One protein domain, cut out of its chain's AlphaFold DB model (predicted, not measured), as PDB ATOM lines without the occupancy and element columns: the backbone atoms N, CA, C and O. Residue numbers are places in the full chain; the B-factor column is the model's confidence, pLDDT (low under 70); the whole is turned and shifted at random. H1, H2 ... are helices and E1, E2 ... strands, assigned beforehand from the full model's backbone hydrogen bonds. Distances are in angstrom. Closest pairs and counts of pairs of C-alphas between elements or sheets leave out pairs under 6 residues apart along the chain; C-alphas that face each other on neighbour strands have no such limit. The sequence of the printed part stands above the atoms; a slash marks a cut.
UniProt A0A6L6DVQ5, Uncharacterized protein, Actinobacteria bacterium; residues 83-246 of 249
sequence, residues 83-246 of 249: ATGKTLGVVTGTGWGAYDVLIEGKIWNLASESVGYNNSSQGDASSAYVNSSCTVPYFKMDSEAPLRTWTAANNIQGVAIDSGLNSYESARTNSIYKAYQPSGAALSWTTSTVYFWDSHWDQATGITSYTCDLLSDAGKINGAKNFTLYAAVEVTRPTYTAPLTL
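This is residues 83 to 246 of the 249 residues of an uncharacterized protein of Actinobacteria bacterium (UniProt A0A6L6DVQ5). The model is a row of three strand parts along its longest axis: a small sheet E1 E2 E3 at one end, a curled sheet E4 E9 E6 E5 in the middle, and the hairpin E7 and E8 with helix H1 at the other end. Residues 236 to 246 run back to the end where the printed part begins; the tip of the E7 and E8 hairpin, residues 202 to 207, and the loop 146 to 153 stick out. The 164 printed residues hold nine named strands and one named helix, in the order E1 E2 E3 E4 E5 E6 E7 E8 H1 E9, and the three sheets are antiparallel. The class is mostly strand, with under half of the residues in named elements. The whole is compact, with a radius of gyration of the C-alphas of 17.5 A and spans of 52, 41 and 23 A, only just flat.

E1, residues 87 to 95, E2, residues 98 to 103, and E3, residues 106 to 111, form a meander, each strand the antiparallel neighbour of the one before. E1 bends by 82 degrees at residue 92. N 92 and O 100 are 2.8 A apart between E1 and E2, and N 101 and O 108 are 2.8 A apart between E2 and E3, both within hydrogen-bond range. This sheet is strongly twisted, its C-alphas up to 5.2 A off its best plane. E4, residues 138 to 142, and E5, residues 160 to 162, are the edge strands of the second sheet, in the order E4, E9, E6, E5, with E6, residues 178 to 187, and E9, residues 227 to 235, as inner strands. E3 and E5 are near each other. E5 and E6 form a hairpin, with N 180 and O 160 2.8 A apart. Between E9 and E6, N 183 and O 231 are 2.8 A apart; between E4 and E9, N 228 and O 141 are 2.7 A apart. E6 bends by 81 degrees at residue 184. The way across this sheet turns by 174 degrees: it is curled like part of a barrel. E7, residues 195 to 202, and E8, residues 207 to 214, form a hairpin at 153 degrees between their directions, with N 198 and O 211 2.8 A apart; both are apart from E4, E5, E6 and E9. H1, residues 217 to 226, is on the sheet of E4, E9, E6 and E5 at a height over the sheet of 8.7 A, but over none of its strands, only just, with 2 of its C-alphas falling on E9. The closest C-alphas of H1 and E4 are those of Asn 226 and Asp 142, 5.8 A apart. In H1, 5 of 6 O i to N i+4 pairs are within hydrogen-bond range.

From first to last C-alpha, E1 spans 19.2 A, E2 14.7 A, E3 16.0 A, E4 13.1 A and E5 6.3 A. E6, the longest strand by residues, spans 21.6 A, E7 21.5 A, E8 22.0 A, H1 14.6 A and E9 22.9 A. E1 begins at C-alpha 87, (-26.231, -135.890, 19.422). E7 ends at C-alpha 202, (-32.925, -112.596, 63.442), and E9 ends at C-alpha 235, (-19.530, -136.443, 38.099).

The two C-alphas farthest apart are those of Ala 153 and Ala 204, 55.6 A, while those of Ala 83 and Leu 246 are 10.9 A apart. The printed part has no cut. The long links are E3 to E4 with 26 residues, E4 to E5 with 17 and E5 to E6 with 15. The mean pLDDT of the printed part is 76.2; residues 117 to 127 and 143 to 176 are under 70.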
ATOM      1  N   ALA A  83     -27.326-127.326  19.374       93.81
ATOM      2  CA  ALA A  83     -27.317-126.338  18.290       93.81
ATOM      3  C   ALA A  83     -26.151-126.492  17.297       93.81
ATOM      4  O   ALA A  83     -26.192-125.930  16.205       93.81
ATOM      5  N   THR A  84     -25.115-127.258  17.654       95.81
ATOM      6  CA  THR A  84     -23.996-127.588  16.757       95.81
ATOM      7  C   THR A  84     -24.261-128.844  15.922       95.81
ATOM      8  O   THR A  84     -23.448-129.205  15.076       95.81
ATOM      9  N   GLY A  85     -25.393-129.524  16.146       94.12
ATOM     10  CA  GLY A  85     -25.740-130.797  15.516       94.12
ATOM     11  C   GLY A  85     -25.214-132.025  16.266       94.12
ATOM     12  O   GLY A  85     -25.385-133.155  15.796       94.12
ATOM     13  N   LYS A  86     -24.592-131.854  17.441       94.62
ATOM     14  CA  LYS A  86     -24.069-132.964  18.246       94.62
ATOM     15  C   LYS A  86     -25.223-133.711  18.907       94.62
ATOM     16  O   LYS A  86     -26.015-133.132  19.643       94.62
ATOM     17  N   THR A  87     -25.295-135.023  18.688       95.19
ATOM     18  CA  THR A  87     -26.231-135.890  19.422       95.19
ATOM     19  C   THR A  87     -25.705-136.128  20.834       95.19
ATOM     20  O   THR A  87     -24.580-136.598  20.992       95.19
ATOM     21  N   LEU A  88     -26.506-135.810  21.849       92.81
ATOM     22  CA  LEU A  88     -26.127-135.936  23.257       92.81
ATOM     23  C   LEU A  88     -26.510-137.300  23.832       92.81
ATOM     24  O   LEU A  88     -25.695-137.942  24.487       92.81
ATOM     25  N   GLY A  89     -27.740-137.748  23.577       91.00
ATOM     26  CA  GLY A  89     -28.271-138.971  24.166       91.00
ATOM     27  C   GLY A  89     -29.751-139.188  23.871       91.00
ATOM     28  O   GLY A  89     -30.363-138.426  23.117       91.00
ATOM     29  N   VAL A  90     -30.309-140.243  24.463       90.44
ATOM     30  CA  VAL A  90     -31.722-140.617  24.308       90.44
ATOM     31  C   VAL A  90     -32.566-139.801  25.275       90.44
ATOM     32  O   VAL A  90     -32.264-139.754  26.462       90.44
ATOM     33  N   VAL A  91     -33.634-139.182  24.789       89.12
ATOM     34  CA  VAL A  91     -34.595-138.473  25.632       89.12
ATOM     35  C   VAL A  91     -35.519-139.481  26.298       89.12
ATOM     36  O   VAL A  91     -36.203-140.252  25.627       89.12
ATOM     37  N   THR A  92     -35.523-139.472  27.625       83.88
ATOM     38  CA  THR A  92     -36.346-140.346  28.472       83.88
ATOM     39  C   THR A  92     -37.546-139.613  29.068       83.88
ATOM     40  O   THR A  92     -38.454-140.258  29.585       83.88
ATOM     41  N   GLY A  93     -37.566-138.281  28.989       82.12
ATOM     42  CA  GLY A  93     -38.625-137.437  29.531       82.12
ATOM     43  C   GLY A  93     -38.486-135.983  29.086       82.12
ATOM     44  O   GLY A  93     -37.423-135.539  28.651       82.12
ATOM     45  N   THR A  94     -39.576-135.232  29.183       80.94
ATOM     46  CA  THR A  94     -39.617-133.796  28.889       80.94
ATOM     47  C   THR A  94     -40.326-133.081  30.031       80.94
ATOM     48  O   THR A  94     -41.353-133.563  30.510       80.94
ATOM     49  N   GLY A  95     -39.810-131.929  30.445       73.88
ATOM     50  CA  GLY A  95     -40.369-131.107  31.513       73.88
ATOM     51  C   GLY A  95     -40.341-129.622  31.162       73.88
ATOM     52  O   GLY A  95     -40.166-129.243  30.008       73.88
ATOM     53  N   TRP A  96     -40.521-128.781  32.176       77.56
ATOM     54  CA  TRP A  96     -40.633-127.321  32.108       77.56
ATOM     55  C   TRP A  96     -39.396-126.658  31.465       77.56
ATOM     56  O   TRP A  96     -38.486-126.219  32.165       77.56
ATOM     57  N   GLY A  97     -39.340-126.615  30.129       82.25
ATOM     58  CA  GLY A  97     -38.204-126.067  29.375       82.25
ATOM     59  C   GLY A  97     -36.921-126.902  29.475       82.25
ATOM     60  O   GLY A  97     -35.824-126.357  29.361       82.25
ATOM     61  N   ALA A  98     -37.035-128.208  29.740       86.06
ATOM     62  CA  ALA A  98     -35.889-129.109  29.840       86.06
ATOM     63  C   ALA A  98     -36.205-130.530  29.363       86.06
ATOM     64  O   ALA A  98     -37.361-130.961  29.339       86.06
ATOM     65  N   TYR A  99     -35.152-131.269  29.023       85.81
ATOM     66  CA  TYR A  99     -35.213-132.666  28.608       85.81
ATOM     67  C   TYR A  99     -34.439-133.551  29.583       85.81
ATOM     68  O   TYR A  99     -33.299-133.235  29.924       85.81
ATOM     69  N   ASP A 100     -35.033-134.676  29.977       85.62
ATOM     70  CA  ASP A 100     -34.321-135.767  30.639       85.62
ATOM     71  C   ASP A 100     -33.605-136.581  29.561       85.62
ATOM     72  O   ASP A 100     -34.247-137.216  28.721       85.62
ATOM     73  N   VAL A 101     -32.276-136.529  29.553       86.50
ATOM     74  CA  VAL A 101     -31.434-137.148  28.528       86.50
ATOM     75  C   VAL A 101     -30.522-138.189  29.160       86.50
ATOM     76  O   VAL A 101     -29.716-137.885  30.040       86.50
ATOM     77  N   LEU A 102     -30.614-139.421  28.668       85.69
ATOM     78  CA  LEU A 102     -29.712-140.512  28.996       85.69
ATOM     79  C   LEU A 102     -28.385-140.346  28.246       85.69
ATOM     80  O   LEU A 102     -28.320-140.558  27.033       85.69
ATOM     81  N   ILE A 103     -27.326-140.018  28.982       86.81
ATOM     82  CA  ILE A 103     -25.962-139.823  28.480       86.81
ATOM     83  C   ILE A 103     -25.032-140.714  29.303       86.81
ATOM     84  O   ILE A 103     -24.966-140.581  30.524       86.81
ATOM     85  N   GLU A 104     -24.340-141.646  28.643       85.31
ATOM     86  CA  GLU A 104     -23.380-142.567  29.286       85.31
ATOM     87  C   GLU A 104     -23.959-143.328  30.497       85.31
ATOM     88  O   GLU A 104     -23.298-143.513  31.519       85.31
ATOM     89  N   GLY A 105     -25.224-143.754  30.406       76.69
ATOM     90  CA  GLY A 105     -25.887-144.503  31.478       76.69
ATOM     91  C   GLY A 105     -26.358-143.651  32.663       76.69
ATOM     92  O   GLY A 105     -26.728-144.225  33.682       76.69
ATOM     93  N   LYS A 106     -26.356-142.316  32.536       78.06
ATOM     94  CA  LYS A 106     -26.852-141.349  33.529       78.06
ATOM     95  C   LYS A 106     -27.959-140.484  32.932       78.06
ATOM     96  O   LYS A 106     -27.866-140.113  31.763       78.06
ATOM     97  N   ILE A 107     -28.979-140.139  33.715       80.94
ATOM     98  CA  ILE A 107     -30.014-139.184  33.289       80.94
ATOM     99  C   ILE A 107     -29.597-137.774  33.702       80.94
ATOM    100  O   ILE A 107     -29.277-137.531  34.865       80.94
ATOM    101  N   TRP A 108     -29.627-136.860  32.735       83.62
ATOM    102  CA  TRP A 108     -29.346-135.440  32.904       83.62
ATOM    103  C   TRP A 108     -30.560-134.613  32.514       83.62
ATOM    104  O   TRP A 108     -31.103-134.814  31.433       83.62
ATOM    105  N   ASN A 109     -30.936-133.639  33.340       84.88
ATOM    106  CA  ASN A 109     -31.991-132.691  33.003       84.88
ATOM    107  C   ASN A 109     -31.381-131.426  32.378       84.88
ATOM    108  O   ASN A 109     -30.799-130.580  33.062       84.88
ATOM    109  N   LEU A 110     -31.432-131.344  31.048       85.94
ATOM    110  CA  LEU A 110     -30.784-130.296  30.257       85.94
ATOM    111  C   LEU A 110     -31.800-129.228  29.849       85.94
ATOM    112  O   LEU A 110     -32.847-129.573  29.302       85.94
ATOM    113  N   ALA A 111     -31.489-127.949  30.066       86.62
ATOM    114  CA  ALA A 111     -32.338-126.851  29.608       86.62
ATOM    115  C   ALA A 111     -32.425-126.814  28.070       86.62
ATOM    116  O   ALA A 111     -31.436-127.015  27.363       86.62
ATOM    117  N   SER A 112     -33.623-126.573  27.535       86.69
ATOM    118  CA  SER A 112     -33.863-126.617  26.089       86.69
ATOM    119  C   SER A 112     -33.451-125.337  25.364       86.69
ATOM    120  O   SER A 112     -33.101-125.411  24.190       86.69
ATOM    121  N   GLU A 113     -33.487-124.178  26.029       85.94
ATOM    122  CA  GLU A 113     -33.323-122.856  25.390       85.94
ATOM    123  C   GLU A 113     -32.063-122.094  25.813       85.94
ATOM    124  O   GLU A 113     -31.601-121.211  25.094       85.94
ATOM    125  N   SER A 114     -31.476-122.431  26.957       80.31
ATOM    126  CA  SER A 114     -30.273-121.786  27.479       80.31
ATOM    127  C   SER A 114     -29.256-122.832  27.913       80.31
ATOM    128  O   SER A 114     -29.595-123.992  28.139       80.31
ATOM    129  N   VAL A 115     -27.987-122.434  28.018       70.56
ATOM    130  CA  VAL A 115     -26.974-123.300  28.627       70.56
ATOM    131  C   VAL A 115     -27.240-123.321  30.126       70.56
ATOM    132  O   VAL A 115     -26.932-122.370  30.841       70.56
ATOM    133  N   GLY A 116     -27.843-124.404  30.593       70.06
ATOM    134  CA  GLY A 116     -28.222-124.557  31.987       70.06
ATOM    135  C   GLY A 116     -28.664-125.974  32.307       70.06
ATOM    136  O   GLY A 116     -28.878-126.807  31.427       70.06
ATOM    137  N   TYR A 117     -28.792-126.262  33.589       68.38
ATOM    138  CA  TYR A 117     -29.406-127.501  34.027       68.38
ATOM    139  C   TYR A 117     -30.509-127.137  34.992       68.38
ATOM    140  O   TYR A 117     -30.304-126.329  35.901       68.38
ATOM    141  N   ASN A 118     -31.669-127.730  34.779       63.69
ATOM    142  CA  ASN A 118     -32.741-127.630  35.741       63.69
ATOM    143  C   ASN A 118     -32.445-128.654  36.836       63.69
ATOM    144  O   ASN A 118     -31.986-129.767  36.567       63.69
ATOM    145  N   ASN A 119     -32.639-128.250  38.090       55.56
ATOM    146  CA  ASN A 119     -32.462-129.155  39.211       55.56
ATOM    147  C   ASN A 119     -33.578-130.202  39.125       55.56
ATOM    148  O   ASN A 119     -34.694-129.966  39.583       55.56
ATOM    149  N   SER A 120     -33.311-131.339  38.479       49.78
ATOM    150  CA  SER A 120     -34.184-132.499  38.570       49.78
ATOM    151  C   SER A 120     -33.990-133.100  39.950       49.78
ATOM    152  O   SER A 120     -33.370-134.151  40.113       49.78
ATOM    153  N   SER A 121     -34.541-132.444  40.964       47.44
ATOM    154  CA  SER A 121     -34.880-133.105  42.212       47.44
ATOM    155  C   SER A 121     -36.039-134.063  41.917       47.44
ATOM    156  O   SER A 121     -37.167-133.855  42.361       47.44
ATOM    157  N   GLN A 122     -35.792-135.104  41.112       44.84
ATOM    158  CA  GLN A 122     -36.640-136.288  41.105       44.84
ATOM    159  C   GLN A 122     -36.385-136.990  42.447       44.84
ATOM    160  O   GLN A 122     -35.548-137.881  42.552       44.84
ATOM    161  N   GLY A 123     -37.064-136.475  43.481       44.66
ATOM    162  CA  GLY A 123     -36.990-136.878  44.886       44.66
ATOM    163  C   GLY A 123     -36.038-136.018  45.726       44.66
ATOM    164  O   GLY A 123     -34.873-136.367  45.853       44.66
ATOM    165  N   ASP A 124     -36.520-134.894  46.274       47.88
ATOM    166  CA  ASP A 124     -36.057-134.232  47.517       47.88
ATOM    167  C   ASP A 124     -34.545-134.306  47.855       47.88
ATOM    168  O   ASP A 124     -34.124-134.648  48.968       47.88
ATOM    169  N   ALA A 125     -33.699-133.993  46.872       50.19
ATOM    170  CA  ALA A 125     -32.280-134.325  46.900       50.19
ATOM    171  C   ALA A 125     -31.430-133.272  47.638       50.19
ATOM    172  O   ALA A 125     -31.204-132.169  47.152       50.19
ATOM    173  N   SER A 126     -30.876-133.707  48.774       62.81
ATOM    174  CA  SER A 126     -29.854-133.088  49.640       62.81
ATOM    175  C   SER A 126     -30.325-132.016  50.642       62.81
ATOM    176  O   SER A 126     -30.521-130.849  50.346       62.81
ATOM    177  N   SER A 127     -30.433-132.440  51.906       67.00
ATOM    178  CA  SER A 127     -30.400-131.551  53.085       67.00
ATOM    179  C   SER A 127     -29.317-131.992  54.076       67.00
ATOM    180  O   SER A 127     -29.325-131.597  55.237       67.00
ATOM    181  N   ALA A 128     -28.475-132.926  53.641       84.62
ATOM    182  CA  ALA A 128     -27.465-133.590  54.434       84.62
ATOM    183  C   ALA A 128     -26.142-133.461  53.688       84.62
ATOM    184  O   ALA A 128     -26.109-133.645  52.471       84.62
ATOM    185  N   TYR A 129     -25.070-133.181  54.414       90.12
ATOM    186  CA  TYR A 129     -23.755-132.921  53.849       90.12
ATOM    187  C   TYR A 129     -22.671-133.658  54.622       90.12
ATOM    188  O   TYR A 129     -22.805-133.942  55.812       90.12
ATOM    189  N   VAL A 130     -21.585-133.965  53.921       89.19
ATOM    190  CA  VAL A 130     -20.449-134.723  54.460       89.19
ATOM    191  C   VAL A 130     -19.526-133.835  55.299       89.19
ATOM    192  O   VAL A 130     -18.826-134.322  56.183       89.19
ATOM    193  N   ASN A 131     -19.497-132.531  55.014       89.81
ATOM    194  CA  ASN A 131     -18.562-131.583  55.613       89.81
ATOM    195  C   ASN A 131     -19.269-130.349  56.185       89.81
ATOM    196  O   ASN A 131     -20.369-129.996  55.763       89.81
ATOM    197  N   SER A 132     -18.587-129.667  57.105       90.38
ATOM    198  CA  SER A 132     -19.051-128.440  57.766       90.38
ATOM    199  C   SER A 132     -19.131-127.218  56.850       90.38
ATOM    200  O   SER A 132     -19.535-126.148  57.287       90.38
ATOM    201  N   SER A 133     -18.726-127.347  55.586       87.00
ATOM    202  CA  SER A 133     -18.926-126.312  54.573       87.00
ATOM    203  C   SER A 133     -20.215-126.525  53.778       87.00
ATOM    204  O   SER A 133     -20.520-125.701  52.925       87.00
ATOM    205  N   CYS A 134     -20.940-127.628  54.003       85.62
ATOM    206  CA  CYS A 134     -22.145-128.006  53.265       85.62
ATOM    207  C   CYS A 134     -21.962-127.954  51.734       85.62
ATOM    208  O   CYS A 134     -22.845-127.537  50.995       85.62
ATOM    209  N   THR A 135     -20.785-128.377  51.257       82.19
ATOM    210  CA  THR A 135     -20.420-128.334  49.824       82.19
ATOM    211  C   THR A 135     -20.426-129.693  49.141       82.19
ATOM    212  O   THR A 135     -20.391-129.768  47.917       82.19
ATOM    213  N   VAL A 136     -20.389-130.774  49.922       84.81
ATOM    214  CA  VAL A 136     -20.433-132.144  49.410       84.81
ATOM    215  C   VAL A 136     -21.688-132.789  49.979       84.81
ATOM    216  O   VAL A 136     -21.741-133.000  51.198       84.81
ATOM    217  N   PRO A 137     -22.701-133.068  49.147       86.62
ATOM    218  CA  PRO A 137     -23.975-133.564  49.630       86.62
ATOM    219  C   PRO A 137     -23.895-135.050  49.987       86.62
ATOM    220  O   PRO A 137     -23.045-135.801  49.511       86.62
ATOM    221  N   TYR A 138     -24.846-135.493  50.796       86.94
ATOM    222  CA  TYR A 138     -25.314-136.868  50.793       86.94
ATOM    223  C   TYR A 138     -26.628-136.957  50.019       86.94
ATOM    224  O   TYR A 138     -27.460-136.047  50.060       86.94
ATOM    225  N   PHE A 139     -26.862-138.103  49.387       83.88
ATOM    226  CA  PHE A 139     -28.176-138.429  48.847       83.88
ATOM    227  C   PHE A 139     -29.031-139.047  49.948       83.88
ATOM    228  O   PHE A 139     -28.635-140.037  50.560       83.88
ATOM    229  N   LYS A 140     -30.202-138.459  50.188       81.81
ATOM    230  CA  LYS A 140     -31.254-139.037  51.025       81.81
ATOM    231  C   LYS A 140     -32.333-139.576  50.095       81.81
ATOM    232  O   LYS A 140     -32.772-138.850  49.211       81.81
ATOM    233  N   MET A 141     -32.749-140.816  50.288       77.00
ATOM    234  CA  MET A 141     -33.845-141.427  49.533       77.00
ATOM    235  C   MET A 141     -34.866-141.980  50.513       77.00
ATOM    236  O   MET A 141     -34.449-142.585  51.496       77.00
ATOM    237  N   ASP A 142     -36.160-141.793  50.268       76.12
ATOM    238  CA  ASP A 142     -37.215-142.277  51.165       76.12
ATOM    239  C   ASP A 142     -37.055-143.775  51.461       76.12
ATOM    240  O   ASP A 142     -36.968-144.599  50.549       76.12
ATOM    241  N   SER A 143     -37.012-144.136  52.745       66.62
ATOM    242  CA  SER A 143     -36.875-145.523  53.212       66.62
ATOM    243  C   SER A 143     -38.116-146.366  52.894       66.62
ATOM    244  O   SER A 143     -38.006-147.574  52.692       66.62
ATOM    245  N   GLU A 144     -39.288-145.725  52.828       56.97
ATOM    246  CA  GLU A 144     -40.590-146.354  52.575       56.97
ATOM    247  C   GLU A 144     -41.020-146.333  51.106       56.97
ATOM    248  O   GLU A 144     -42.053-146.907  50.761       56.97
ATOM    249  N   ALA A 145     -40.260-145.692  50.216       52.72
ATOM    250  CA  ALA A 145     -40.454-145.866  48.787       52.72
ATOM    251  C   ALA A 145     -39.665-147.118  48.369       52.72
ATOM    252  O   ALA A 145     -38.457-147.015  48.155       52.72
ATOM    253  N   PRO A 146     -40.281-148.315  48.240       43.66
ATOM    254  CA  PRO A 146     -39.584-149.452  47.659       43.66
ATOM    255  C   PRO A 146     -39.261-149.073  46.224       43.66
ATOM    256  O   PRO A 146     -40.190-149.150  45.429       43.66
ATOM    257  N   LEU A 147     -38.033-148.596  45.937       45.66
ATOM    258  CA  LEU A 147     -37.516-148.203  44.611       45.66
ATOM    259  C   LEU A 147     -38.663-148.103  43.603       45.66
ATOM    260  O   LEU A 147     -38.817-149.048  42.828       45.66
ATOM    261  N   ARG A 148     -39.574-147.114  43.734       43.34
ATOM    262  CA  ARG A 148     -40.859-147.144  43.006       43.34
ATOM    263  C   ARG A 148     -40.514-147.234  41.530       43.34
ATOM    264  O   ARG A 148     -40.077-146.257  40.940       43.34
ATOM    265  N   THR A 149     -40.606-148.454  41.011       42.09
ATOM    266  CA  THR A 149     -40.267-148.873  39.656       42.09
ATOM    267  C   THR A 149     -39.128-148.071  39.025       42.09
ATOM    268  O   THR A 149     -39.302-147.366  38.039       42.09
ATOM    269  N   TRP A 150     -37.921-148.307  39.540       43.22
ATOM    270  CA  TRP A 150     -36.673-148.314  38.759       43.22
ATOM    271  C   TRP A 150     -36.582-149.593  37.893       43.22
ATOM    272  O   TRP A 150     -35.549-150.241  37.749       43.22
ATOM    273  N   THR A 151     -37.723-150.016  37.358       34.31
ATOM    274  CA  THR A 151     -37.925-151.176  36.494       34.31
ATOM    275  C   THR A 151     -38.767-150.669  35.323       34.31
ATOM    276  O   THR A 151     -39.825-150.095  35.532       34.31
ATOM    277  N   ALA A 152     -38.361-150.772  34.063       34.16
ATOM    278  CA  ALA A 152     -37.487-151.757  33.459       34.16
ATOM    279  C   ALA A 152     -36.694-151.139  32.295       34.16
ATOM    280  O   ALA A 152     -37.281-150.733  31.300       34.16
ATOM    281  N   ALA A 153     -35.367-151.088  32.436       30.72
ATOM    282  CA  ALA A 153     -34.412-151.524  31.409       30.72
ATOM    283  C   ALA A 153     -32.965-151.240  31.820       30.72
ATOM    284  O   ALA A 153     -32.100-152.012  31.439       30.72
ATOM    285  N   ASN A 154     -32.671-150.196  32.601       37.78
ATOM    286  CA  ASN A 154     -31.283-149.836  32.889       37.78
ATOM    287  C   ASN A 154     -31.131-149.233  34.289       37.78
ATOM    288  O   ASN A 154     -31.877-148.347  34.690       37.78
ATOM    289  N   ASN A 155     -30.124-149.730  34.998       43.69
ATOM    290  CA  ASN A 155     -29.644-149.335  36.318       43.69
ATOM    291  C   ASN A 155     -29.024-147.912  36.257       43.69
ATOM    292  O   ASN A 155     -27.815-147.753  36.403       43.69
ATOM    293  N   ILE A 156     -29.815-146.893  35.906       49.97
ATOM    294  CA  ILE A 156     -29.330-145.553  35.540       49.97
ATOM    295  C   ILE A 156     -29.365-144.608  36.736       49.97
ATOM    296  O   ILE A 156     -30.410-144.052  37.054       49.97
ATOM    297  N   GLN A 157     -28.213-144.368  37.363       57.03
ATOM    298  CA  GLN A 157     -28.092-143.429  38.481       57.03
ATOM    299  C   GLN A 157     -28.558-142.023  38.061       57.03
ATOM    300  O   GLN A 157     -28.061-141.455  37.086       57.03
ATOM    301  N   GLY A 158     -29.537-141.473  38.789       58.22
ATOM    302  CA  GLY A 158     -29.939-140.078  38.642       58.22
ATOM    303  C   GLY A 158     -28.808-139.159  39.101       58.22
ATOM    304  O   GLY A 158     -28.171-139.425  40.123       58.22
ATOM    305  N   VAL A 159     -28.545-138.102  38.334       60.97
ATOM    306  CA  VAL A 159     -27.546-137.086  38.671       60.97
ATOM    307  C   VAL A 159     -28.267-135.863  39.220       60.97
ATOM    308  O   VAL A 159     -29.108-135.283  38.539       60.97
ATOM    309  N   ALA A 160     -27.928-135.464  40.443       65.50
ATOM    310  CA  ALA A 160     -28.374-134.198  41.009       65.50
ATOM    311  C   ALA A 160     -27.292-133.138  40.808       65.50
ATOM    312  O   ALA A 160     -26.093-133.432  40.820       65.50
ATOM    313  N   ILE A 161     -27.718-131.895  40.631       61.19
ATOM    314  CA  ILE A 161     -26.808-130.759  40.544       61.19
ATOM    315  C   ILE A 161     -26.955-129.984  41.832       61.19
ATOM    316  O   ILE A 161     -28.004-129.403  42.099       61.19
ATOM    317  N   ASP A 162     -25.892-130.012  42.623       61.31
ATOM    318  CA  ASP A 162     -25.821-129.227  43.837       61.31
ATOM    319  C   ASP A 162     -25.239-127.864  43.466       61.31
ATOM    320  O   ASP A 162     -24.083-127.729  43.040       61.31
ATOM    321  N   SER A 163     -26.071-126.835  43.576       51.59
ATOM    322  CA  SER A 163     -25.549-125.511  43.849       51.59
ATOM    323  C   SER A 163     -25.320-125.495  45.348       51.59
ATOM    324  O   SER A 163     -26.303-125.486  46.074       51.59
ATOM    325  N   GLY A 164     -24.071-125.466  45.823       45.53
ATOM    326  CA  GLY A 164     -23.736-125.377  47.260       45.53
ATOM    327  C   GLY A 164     -24.242-124.107  47.978       45.53
ATOM    328  O   GLY A 164     -23.692-123.712  48.997       45.53
ATOM    329  N   LEU A 165     -25.258-123.456  47.413       42.59
ATOM    330  CA  LEU A 165     -26.072-122.365  47.900       42.59
ATOM    331  C   LEU A 165     -27.539-122.752  47.655       42.59
ATOM    332  O   LEU A 165     -27.908-123.228  46.576       42.59
ATOM    333  N   ASN A 166     -28.382-122.501  48.648       44.94
ATOM    334  CA  ASN A 166     -29.830-122.407  48.501       44.94
ATOM    335  C   ASN A 166     -30.203-121.699  47.181       44.94
ATOM    336  O   ASN A 166     -29.594-120.705  46.782       44.94
ATOM    337  N   SER A 167     -31.222-122.225  46.493       45.97
ATOM    338  CA  SER A 167     -31.667-121.823  45.144       45.97
ATOM    339  C   SER A 167     -31.927-120.318  44.957       45.97
ATOM    340  O   SER A 167     -32.028-119.845  43.828       45.97
ATOM    341  N   TYR A 168     -32.015-119.562  46.053       39.66
ATOM    342  CA  TYR A 168     -32.175-118.112  46.076       39.66
ATOM    343  C   TYR A 168     -30.857-117.328  45.895       39.66
ATOM    344  O   TYR A 168     -30.870-116.248  45.303       39.66
ATOM    345  N   GLU A 169     -29.717-117.851  46.364       39.91
ATOM    346  CA  GLU A 169     -28.397-117.206  46.223       39.91
ATOM    347  C   GLU A 169     -27.646-117.646  44.960       39.91
ATOM    348  O   GLU A 169     -26.886-116.861  44.383       39.91
ATOM    349  N   SER A 170     -27.905-118.861  44.464       45.19
ATOM    350  CA  SER A 170     -27.267-119.376  43.243       45.19
ATOM    351  C   SER A 170     -27.658-118.601  41.978       45.19
ATOM    352  O   SER A 170     -26.898-118.579  41.016       45.19
ATOM    353  N   ALA A 171     -28.783-117.879  41.991       42.16
ATOM    354  CA  ALA A 171     -29.185-116.987  40.902       42.16
ATOM    355  C   ALA A 171     -28.335-115.701  40.799       42.16
ATOM    356  O   ALA A 171     -28.444-114.977  39.810       42.16
ATOM    357  N   ARG A 172     -27.510-115.375  41.810       39.72
ATOM    358  CA  ARG A 172     -26.773-114.097  41.885       39.72
ATOM    359  C   ARG A 172     -25.271-114.204  41.670       39.72
ATOM    360  O   ARG A 172     -24.632-113.182  41.436       39.72
ATOM    361  N   THR A 173     -24.691-115.395  41.752       41.78
ATOM    362  CA  THR A 173     -23.247-115.567  41.583       41.78
ATOM    363  C   THR A 173     -22.966-116.574  40.483       41.78
ATOM    364  O   THR A 173     -23.749-117.481  40.236       41.78
ATOM    365  N   ASN A 174     -21.842-116.392  39.796       48.59
ATOM    366  CA  ASN A 174     -21.346-117.244  38.715       48.59
ATOM    367  C   ASN A 174     -20.870-118.607  39.278       48.59
ATOM    368  O   ASN A 174     -19.734-119.025  39.054       48.59
ATOM    369  N   SER A 175     -21.685-119.239  40.131       54.81
ATOM    370  CA  SER A 175     -21.314-120.407  40.914       54.81
ATOM    371  C   SER A 175     -20.982-121.559  39.977       54.81
ATOM    372  O   SER A 175     -21.731-121.894  39.057       54.81
ATOM    373  N   ILE A 176     -19.843-122.199  40.223       60.12
ATOM    374  CA  ILE A 176     -19.467-123.424  39.528       60.12
ATOM    375  C   ILE A 176     -20.389-124.527  40.052       60.12
ATOM    376  O   ILE A 176     -20.141-125.101  41.107       60.12
ATOM    377  N   TYR A 177     -21.474-124.801  39.329       70.44
ATOM    378  CA  TYR A 177     -22.351-125.927  39.635       70.44
ATOM    379  C   TYR A 177     -21.564-127.237  39.556       70.44
ATOM    380  O   TYR A 177     -20.911-127.520  38.542       70.44
ATOM    381  N   LYS A 178     -21.652-128.044  40.612       80.00
ATOM    382  CA  LYS A 178     -21.116-129.403  40.640       80.00
ATOM    383  C   LYS A 178     -22.251-130.398  40.462       80.00
ATOM    384  O   LYS A 178     -23.379-130.154  40.882       80.00
ATOM    385  N   ALA A 179     -21.957-131.509  39.801       80.75
ATOM    386  CA  ALA A 179     -22.917-132.580  39.599       80.75
ATOM    387  C   ALA A 179     -22.491-133.794  40.414       80.75
ATOM    388  O   ALA A 179     -21.304-134.103  40.500       80.75
ATOM    389  N   TYR A 180     -23.463-134.475  41.001       82.94
ATOM    390  CA  TYR A 180     -23.246-135.598  41.896       82.94
ATOM    391  C   TYR A 180     -24.198-136.745  41.565       82.94
ATOM    392  O   TYR A 180     -25.320-136.528  41.117       82.94
ATOM    393  N   GLN A 181     -23.767-137.971  41.842       81.62
ATOM    394  CA  GLN A 181     -24.605-139.172  41.783       81.62
ATOM    395  C   GLN A 181     -24.392-140.031  43.039       81.62
ATOM    396  O   GLN A 181     -23.337-139.920  43.673       81.62
ATOM    397  N   PRO A 182     -25.338-140.902  43.421       82.44
ATOM    398  CA  PRO A 182     -25.138-141.814  44.543       82.44
ATOM    399  C   PRO A 182     -24.029-142.838  44.243       82.44
ATOM    400  O   PRO A 182     -23.970-143.410  43.157       82.44
ATOM    401  N   SER A 183     -23.183-143.145  45.228       83.06
ATOM    402  CA  SER A 183     -22.119-144.159  45.119       83.06
ATOM    403  C   SER A 183     -22.643-145.596  44.981       83.06
ATOM    404  O   SER A 183     -21.880-146.507  44.670       83.06
ATOM    405  N   GLY A 184     -23.937-145.809  45.239       77.81
ATOM    406  CA  GLY A 184     -24.606-147.111  45.226       77.81
ATOM    407  C   GLY A 184     -24.565-147.863  46.562       77.81
ATOM    408  O   GLY A 184     -25.409-148.725  46.786       77.81
ATOM    409  N   ALA A 185     -23.653-147.517  47.477       80.06
ATOM    410  CA  ALA A 185     -23.594-148.116  48.811       80.06
ATOM    411  C   ALA A 185     -24.371-147.271  49.831       80.06
ATOM    412  O   ALA A 185     -24.090-146.081  50.003       80.06
ATOM    413  N   ALA A 186     -25.329-147.901  50.515       87.19
ATOM    414  CA  ALA A 186     -26.042-147.272  51.619       87.19
ATOM    415  C   ALA A 186     -25.096-147.048  52.808       87.19
ATOM    416  O   ALA A 186     -24.266-147.898  53.139       87.19
ATOM    417  N   LEU A 187     -25.240-145.900  53.458       89.25
ATOM    418  CA  LEU A 187     -24.487-145.494  54.633       89.25
ATOM    419  C   LEU A 187     -25.365-145.556  55.879       89.25
ATOM    420  O   LEU A 187     -26.574-145.326  55.833       89.25
ATOM    421  N   SER A 188     -24.728-145.801  57.023       91.12
ATOM    422  CA  SER A 188     -25.394-145.683  58.317       91.12
ATOM    423  C   SER A 188     -25.445-144.223  58.758       91.12
ATOM    424  O   SER A 188     -24.411-143.563  58.877       91.12
ATOM    425  N   TRP A 189     -26.645-143.732  59.070       90.81
ATOM    426  CA  TRP A 189     -26.849-142.406  59.654       90.81
ATOM    427  C   TRP A 189     -26.134-142.236  60.994       90.81
ATOM    428  O   TRP A 189     -25.608-141.163  61.268       90.81
ATOM    429  N   THR A 190     -26.095-143.278  61.829       87.38
ATOM    430  CA  THR A 190     -25.583-143.181  63.205       87.38
ATOM    431  C   THR A 190     -24.063-143.116  63.270       87.38
ATOM    432  O   THR A 190     -23.524-142.516  64.194       87.38
ATOM    433  N   THR A 191     -23.362-143.682  62.287       89.88
ATOM    434  CA  THR A 191     -21.892-143.647  62.230       89.88
ATOM    435  C   THR A 191     -21.358-142.579  61.280       89.88
ATOM    436  O   THR A 191     -20.166-142.290  61.300       89.88
ATOM    437  N   SER A 192     -22.210-141.999  60.431       90.44
ATOM    438  CA  SER A 192     -21.805-140.933  59.515       90.44
ATOM    439  C   SER A 192     -21.770-139.581  60.228       90.44
ATOM    440  O   SER A 192     -22.603-139.273  61.089       90.44
ATOM    441  N   THR A 193     -20.807-138.744  59.846       93.25
ATOM    442  CA  THR A 193     -20.835-137.318  60.191       93.25
ATOM    443  C   THR A 193     -21.744-136.638  59.183       93.25
ATOM    444  O   THR A 193     -21.495-136.733  57.988       93.25
ATOM    445  N   VAL A 194     -22.822-136.019  59.655       92.62
ATOM    446  CA  VAL A 194     -23.864-135.449  58.798       92.62
ATOM    447  C   VAL A 194     -24.057-133.999  59.200       92.62
ATOM    448  O   VAL A 194     -24.286-133.736  60.375       92.62
ATOM    449  N   TYR A 195     -23.976-133.088  58.242       91.69
ATOM    450  CA  TYR A 195     -24.241-131.659  58.411       91.69
ATOM    451  C   TYR A 195     -25.517-131.256  57.672       91.69
ATOM    452  O   TYR A 195     -25.938-131.969  56.764       91.69
ATOM    453  N   PHE A 196     -26.130-130.137  58.033       89.00
ATOM    454  CA  PHE A 196     -27.310-129.588  57.364       89.00
ATOM    455  C   PHE A 196     -27.273-128.059  57.385       89.00
ATOM    456  O   PHE A 196     -26.619-127.468  58.239       89.00
ATOM    457  N   TRP A 197     -27.974-127.426  56.447       85.62
ATOM    458  CA  TRP A 197     -28.213-125.988  56.514       85.62
ATOM    459  C   TRP A 197     -29.326-125.707  57.518       85.62
ATOM    460  O   TRP A 197     -30.463-126.130  57.299       85.62
ATOM    461  N   ASP A 198     -29.002-124.996  58.590       83.94
ATOM    462  CA  ASP A 198     -29.979-124.408  59.496       83.94
ATOM    463  C   ASP A 198     -30.256-122.958  59.089       83.94
ATOM    464  O   ASP A 198     -29.369-122.242  58.616       83.94
ATOM    465  N   SER A 199     -31.503-122.528  59.239       84.44
ATOM    466  CA  SER A 199     -31.910-121.153  58.963       84.44
ATOM    467  C   SER A 199     -32.220-120.454  60.274       84.44
ATOM    468  O   SER A 199     -33.176-120.815  60.963       84.44
ATOM    469  N   HIS A 200     -31.463-119.412  60.587       83.44
ATOM    470  CA  HIS A 200     -31.685-118.597  61.767       83.44
ATOM    471  C   HIS A 200     -32.313-117.260  61.362       83.44
ATOM    472  O   HIS A 200     -31.717-116.478  60.618       83.44
ATOM    473  N   TRP A 201     -33.527-116.997  61.848       87.88
ATOM    474  CA  TRP A 201     -34.206-115.715  61.661       87.88
ATOM    475  C   TRP A 201     -33.852-114.764  62.801       87.88
ATOM    476  O   TRP A 201     -34.212-115.006  63.956       87.88
ATOM    477  N   ASP A 202     -33.178-113.664  62.482       88.00
ATOM    478  CA  ASP A 202     -32.925-112.596  63.442       88.00
ATOM    479  C   ASP A 202     -34.073-111.574  63.422       88.00
ATOM    480  O   ASP A 202     -34.279-110.845  62.451       88.00
ATOM    481  N   GLN A 203     -34.825-111.502  64.525       90.44
ATOM    482  CA  GLN A 203     -35.953-110.577  64.669       90.44
ATOM    483  C   GLN A 203     -35.531-109.104  64.734       90.44
ATOM    484  O   GLN A 203     -36.333-108.241  64.382       90.44
ATOM    485  N   ALA A 204     -34.309-108.802  65.186       88.25
ATOM    486  CA  ALA A 204     -33.839-107.427  65.333       88.25
ATOM    487  C   ALA A 204     -33.452-106.811  63.984       88.25
ATOM    488  O   ALA A 204     -33.691-105.626  63.751       88.25
ATOM    489  N   THR A 205     -32.865-107.614  63.096       89.50
ATOM    490  CA  THR A 205     -32.417-107.169  61.769       89.50
ATOM    491  C   THR A 205     -33.401-107.514  60.651       89.50
ATOM    492  O   THR A 205     -33.352-106.894  59.592       89.50
ATOM    493  N   GLY A 206     -34.309-108.473  60.870       90.38
ATOM    494  CA  GLY A 206     -35.210-108.987  59.837       90.38
ATOM    495  C   GLY A 206     -34.480-109.775  58.745       90.38
ATOM    496  O   GLY A 206     -34.961-109.843  57.613       90.38
ATOM    497  N   ILE A 207     -33.298-110.314  59.056       84.38
ATOM    498  CA  ILE A 207     -32.442-111.050  58.123       84.38
ATOM    499  C   ILE A 207     -32.467-112.540  58.486       84.38
ATOM    500  O   ILE A 207     -32.283-112.914  59.646       84.38
ATOM    501  N   THR A 208     -32.653-113.399  57.481       83.31
ATOM    502  CA  THR A 208     -32.386-114.839  57.598       83.31
ATOM    503  C   THR A 208     -30.911-115.091  57.321       83.31
ATOM    504  O   THR A 208     -30.437-114.814  56.219       83.31
ATOM    505  N   SER A 209     -30.190-115.650  58.287       83.06
ATOM    506  CA  SER A 209     -28.859-116.216  58.065       83.06
ATOM    507  C   SER A 209     -28.946-117.730  57.930       83.06
ATOM    508  O   SER A 209     -29.789-118.359  58.568       83.06
ATOM    509  N   TYR A 210     -28.050-118.316  57.143       81.75
ATOM    510  CA  TYR A 210     -27.931-119.763  57.008       81.75
ATOM    511  C   TYR A 210     -26.583-120.217  57.561       81.75
ATOM    512  O   TYR A 210     -25.551-119.625  57.237       81.75
ATOM    513  N   THR A 211     -26.590-121.256  58.390       87.94
ATOM    514  CA  THR A 211     -25.385-121.864  58.968       87.94
ATOM    515  C   THR A 211     -25.342-123.350  58.645       87.94
ATOM    516  O   THR A 211     -26.372-124.011  58.561       87.94
ATOM    517  N   CYS A 212     -24.144-123.875  58.389       88.88
ATOM    518  CA  CYS A 212     -23.951-125.303  58.169       88.88
ATOM    519  C   CYS A 212     -23.616-125.964  59.507       88.88
ATOM    520  O   CYS A 212     -22.503-125.817  60.016       88.88
ATOM    521  N   ASP A 213     -24.574-126.698  60.062       91.81
ATOM    522  CA  ASP A 213     -24.502-127.229  61.417       91.81
ATOM    523  C   ASP A 213     -24.437-128.754  61.437       91.81
ATOM    524  O   ASP A 213     -24.927-129.448  60.543       91.81
ATOM    525  N   LEU A 214     -23.788-129.300  62.468       94.44
ATOM    526  CA  LEU A 214     -23.704-130.743  62.665       94.44
ATOM    527  C   LEU A 214     -25.075-131.285  63.083       94.44
ATOM    528  O   LEU A 214     -25.663-130.848  64.072       94.44
ATOM    529  N   LEU A 215     -25.560-132.297  62.370       92.62
ATOM    530  CA  LEU A 215     -26.810-132.966  62.695       92.62
ATOM    531  C   LEU A 215     -26.661-133.740  64.008       92.62
ATOM    532  O   LEU A 215     -25.798-134.613  64.139       92.62
ATOM    533  N   SER A 216     -27.536-133.436  64.966       93.00
ATOM    534  CA  SER A 216     -27.577-134.120  66.259       93.00
ATOM    535  C   SER A 216     -27.887-135.612  66.108       93.00
ATOM    536  O   SER A 216     -28.504-136.037  65.128       93.00
ATOM    537  N   ASP A 217     -27.533-136.420  67.108       91.31
ATOM    538  CA  ASP A 217     -27.817-137.862  67.081       91.31
ATOM    539  C   ASP A 217     -29.320-138.159  67.005       91.31
ATOM    540  O   ASP A 217     -29.743-139.044  66.262       91.31
ATOM    541  N   ALA A 218     -30.152-137.372  67.694       89.25
ATOM    542  CA  ALA A 218     -31.605-137.463  67.573       89.25
ATOM    543  C   ALA A 218     -32.081-137.142  66.144       89.25
ATOM    544  O   ALA A 218     -32.934-137.848  65.600       89.25
ATOM    545  N   GLY A 219     -31.486-136.122  65.512       86.69
ATOM    546  CA  GLY A 219     -31.725-135.784  64.110       86.69
ATOM    547  C   GLY A 219     -31.325-136.917  63.164       86.69
ATOM    548  O   GLY A 219     -32.107-137.282  62.288       86.69
ATOM    549  N   LYS A 220     -30.163-137.546  63.385       89.00
ATOM    550  CA  LYS A 220     -29.692-138.711  62.618       89.00
ATOM    551  C   LYS A 220     -30.616-139.917  62.775       89.00
ATOM    552  O   LYS A 220     -30.919-140.576  61.787       89.00
ATOM    553  N   ILE A 221     -31.103-140.190  63.988       87.88
ATOM    554  CA  ILE A 221     -32.068-141.269  64.251       87.88
ATOM    555  C   ILE A 221     -33.378-141.008  63.508       87.88
ATOM    556  O   ILE A 221     -33.936-141.927  62.911       87.88
ATOM    557  N   ASN A 222     -33.878-139.771  63.522       87.06
ATOM    558  CA  ASN A 222     -35.085-139.428  62.775       87.06
ATOM    559  C   ASN A 222     -34.861-139.516  61.256       87.06
ATOM    560  O   ASN A 222     -35.708-140.040  60.536       87.06
ATOM    561  N   GLY A 223     -33.698-139.070  60.777       84.00
ATOM    562  CA  GLY A 223     -33.279-139.234  59.386       84.00
ATOM    563  C   GLY A 223     -33.291-140.702  58.961       84.00
ATOM    564  O   GLY A 223     -33.912-141.038  57.960       84.00
ATOM    565  N   ALA A 224     -32.714-141.589  59.776       86.06
ATOM    566  CA  ALA A 224     -32.644-143.026  59.511       86.06
ATOM    567  C   ALA A 224     -34.005-143.730  59.423       86.06
ATOM    568  O   ALA A 224     -34.111-144.764  58.770       86.06
ATOM    569  N   LYS A 225     -35.043-143.203  60.087       87.62
ATOM    570  CA  LYS A 225     -36.402-143.763  60.002       87.62
ATOM    571  C   LYS A 225     -37.019-143.525  58.631       87.62
ATOM    572  O   LYS A 225     -37.663-144.415  58.090       87.62
ATOM    573  N   ASN A 226     -36.800-142.330  58.093       84.69
ATOM    574  CA  ASN A 226     -37.504-141.847  56.910       84.69
ATOM    575  C   ASN A 226     -36.669-141.970  55.633       84.69
ATOM    576  O   ASN A 226     -37.227-141.943  54.544       84.69
ATOM    577  N   PHE A 227     -35.344-142.105  55.746       86.06
ATOM    578  CA  PHE A 227     -34.447-142.035  54.601       86.06
ATOM    579  C   PHE A 227     -33.282-143.026  54.679       86.06
ATOM    580  O   PHE A 227     -32.690-143.254  55.734       86.06
ATOM    581  N   THR A 228     -32.859-143.518  53.520       85.31
ATOM    582  CA  THR A 228     -31.561-144.160  53.302       85.31
ATOM    583  C   THR A 228     -30.549-143.121  52.835       85.31
ATOM    584  O   THR A 228     -30.844-142.310  51.956       85.31
ATOM    585  N   LEU A 229     -29.356-143.137  53.430       87.50
ATOM    586  CA  LEU A 229     -28.265-142.223  53.101       87.50
ATOM    587  C   LEU A 229     -27.301-142.885  52.111       87.50
ATOM    588  O   LEU A 229     -26.925-144.035  52.313       87.50
ATOM    589  N   TYR A 230     -26.840-142.162  51.095       87.31
ATOM    590  CA  TYR A 230     -25.802-142.620  50.166       87.31
ATOM    591  C   TYR A 230     -24.724-141.554  50.005       87.31
ATOM    592  O   TYR A 230     -25.027-140.359  49.934       87.31
ATOM    593  N   ALA A 231     -23.463-141.985  49.898       87.38
ATOM    594  CA  ALA A 231     -22.374-141.076  49.548       87.38
ATOM    595  C   ALA A 231     -22.615-140.483  48.155       87.38
ATOM    596  O   ALA A 231     -23.021-141.201  47.240       87.38
ATOM    597  N   ALA A 232     -22.329-139.197  47.988       84.94
ATOM    598  CA  ALA A 232     -22.277-138.576  46.677       84.94
ATOM    599  C   ALA A 232     -20.900-138.780  46.033       84.94
ATOM    600  O   ALA A 232     -19.866-138.654  46.688       84.94
ATOM    601  N   VAL A 233     -20.893-139.050  44.733       85.69
ATOM    602  CA  VAL A 233     -19.699-139.055  43.885       85.69
ATOM    603  C   VAL A 233     -19.847-137.922  42.881       85.69
ATOM    604  O   VAL A 233     -20.856-137.860  42.178       85.69
ATOM    605  N   GLU A 234     -18.866-137.020  42.833       86.56
ATOM    606  CA  GLU A 234     -18.841-135.933  41.848       86.56
ATOM    607  C   GLU A 234     -18.714-136.521  40.435       86.56
ATOM    608  O   GLU A 234     -17.919-137.431  40.194       86.56
ATOM    609  N   VAL A 235     -19.514-136.016  39.499       85.31
ATOM    610  CA  VAL A 235     -19.530-136.443  38.099       85.31
ATOM    611  C   VAL A 235     -19.322-135.261  37.167       85.31
ATOM    612  O   VAL A 235     -19.776-134.143  37.411       85.31
ATOM    613  N   THR A 236     -18.648-135.522  36.051       87.50
ATOM    614  CA  THR A 236     -18.437-134.516  35.013       87.50
ATOM    615  C   THR A 236     -19.735-134.251  34.264       87.50
ATOM    616  O   THR A 236     -20.399-135.176  33.797       87.50
ATOM    617  N   ARG A 237     -20.078-132.969  34.125       84.25
ATOM    618  CA  ARG A 237     -21.258-132.519  33.384       84.25
ATOM    619  C   ARG A 237     -21.070-132.669  31.867       84.25
ATOM    620  O   ARG A 237     -19.984-132.365  31.368       84.25
ATOM    621  N   PRO A 238     -22.111-133.066  31.116       85.88
ATOM    622  CA  PRO A 238     -22.047-133.146  29.665       85.88
ATOM    623  C   PRO A 238     -22.100-131.740  29.068       85.88
ATOM    624  O   PRO A 238     -23.047-130.999  29.308       85.88
ATOM    625  N   THR A 239     -21.117-131.368  28.255       89.38
ATOM    626  CA  THR A 239     -21.127-130.078  27.554       89.38
ATOM    627  C   THR A 239     -22.035-130.122  26.324       89.38
ATOM    628  O   THR A 239     -21.985-131.073  25.528       89.38
ATOM    629  N   TYR A 240     -22.849-129.078  26.163       89.31
ATOM    630  CA  TYR A 240     -23.762-128.906  25.034       89.31
ATOM    631  C   TYR A 240     -23.990-127.423  24.713       89.31
ATOM    632  O   TYR A 240     -23.745-126.555  25.554       89.31
ATOM    633  N   THR A 241     -24.478-127.149  23.501       91.88
ATOM    634  CA  THR A 241     -24.854-125.799  23.051       91.88
ATOM    635  C   THR A 241     -26.365-125.706  22.851       91.88
ATOM    636  O   THR A 241     -26.932-126.466  22.072       91.88
ATOM    637  N   ALA A 242     -27.033-124.781  23.535       87.31
ATOM    638  CA  ALA A 242     -28.464-124.540  23.343       87.31
ATOM    639  C   ALA A 242     -28.755-123.801  22.010       87.31
ATOM    640  O   ALA A 242     -27.882-123.073  21.529       87.31
ATOM    641  N   PRO A 243     -29.962-123.938  21.423       92.88
ATOM    642  CA  PRO A 243     -31.073-124.759  21.901       92.88
ATOM    643  C   PRO A 243     -30.909-126.257  21.605       92.88
ATOM    644  O   PRO A 243     -30.200-126.660  20.684       92.88
ATOM    645  N   LEU A 244     -31.603-127.083  22.387       92.06
ATOM    646  CA  LEU A 244     -31.723-128.520  22.145       92.06
ATOM    647  C   LEU A 244     -32.910-128.815  21.222       92.06
ATOM    648  O   LEU A 244     -34.030-128.366  21.463       92.06
ATOM    649  N   THR A 245     -32.676-129.634  20.201       93.94
ATOM    650  CA  THR A 245     -33.686-130.126  19.258       93.94
ATOM    651  C   THR A 245     -33.904-131.623  19.452       93.94
ATOM    652  O   THR A 245     -32.946-132.381  19.600       93.94
ATOM    653  N   LEU A 246     -35.164-132.063  19.425       92.62
ATOM    654  CA  LEU A 246     -35.515-133.483  19.466       92.62
ATOM    655  C   LEU A 246     -35.561-134.058  18.052       92.62
ATOM    656  O   LEU A 246     -36.269-133.545  17.189       92.62
TER     657      LEU A 246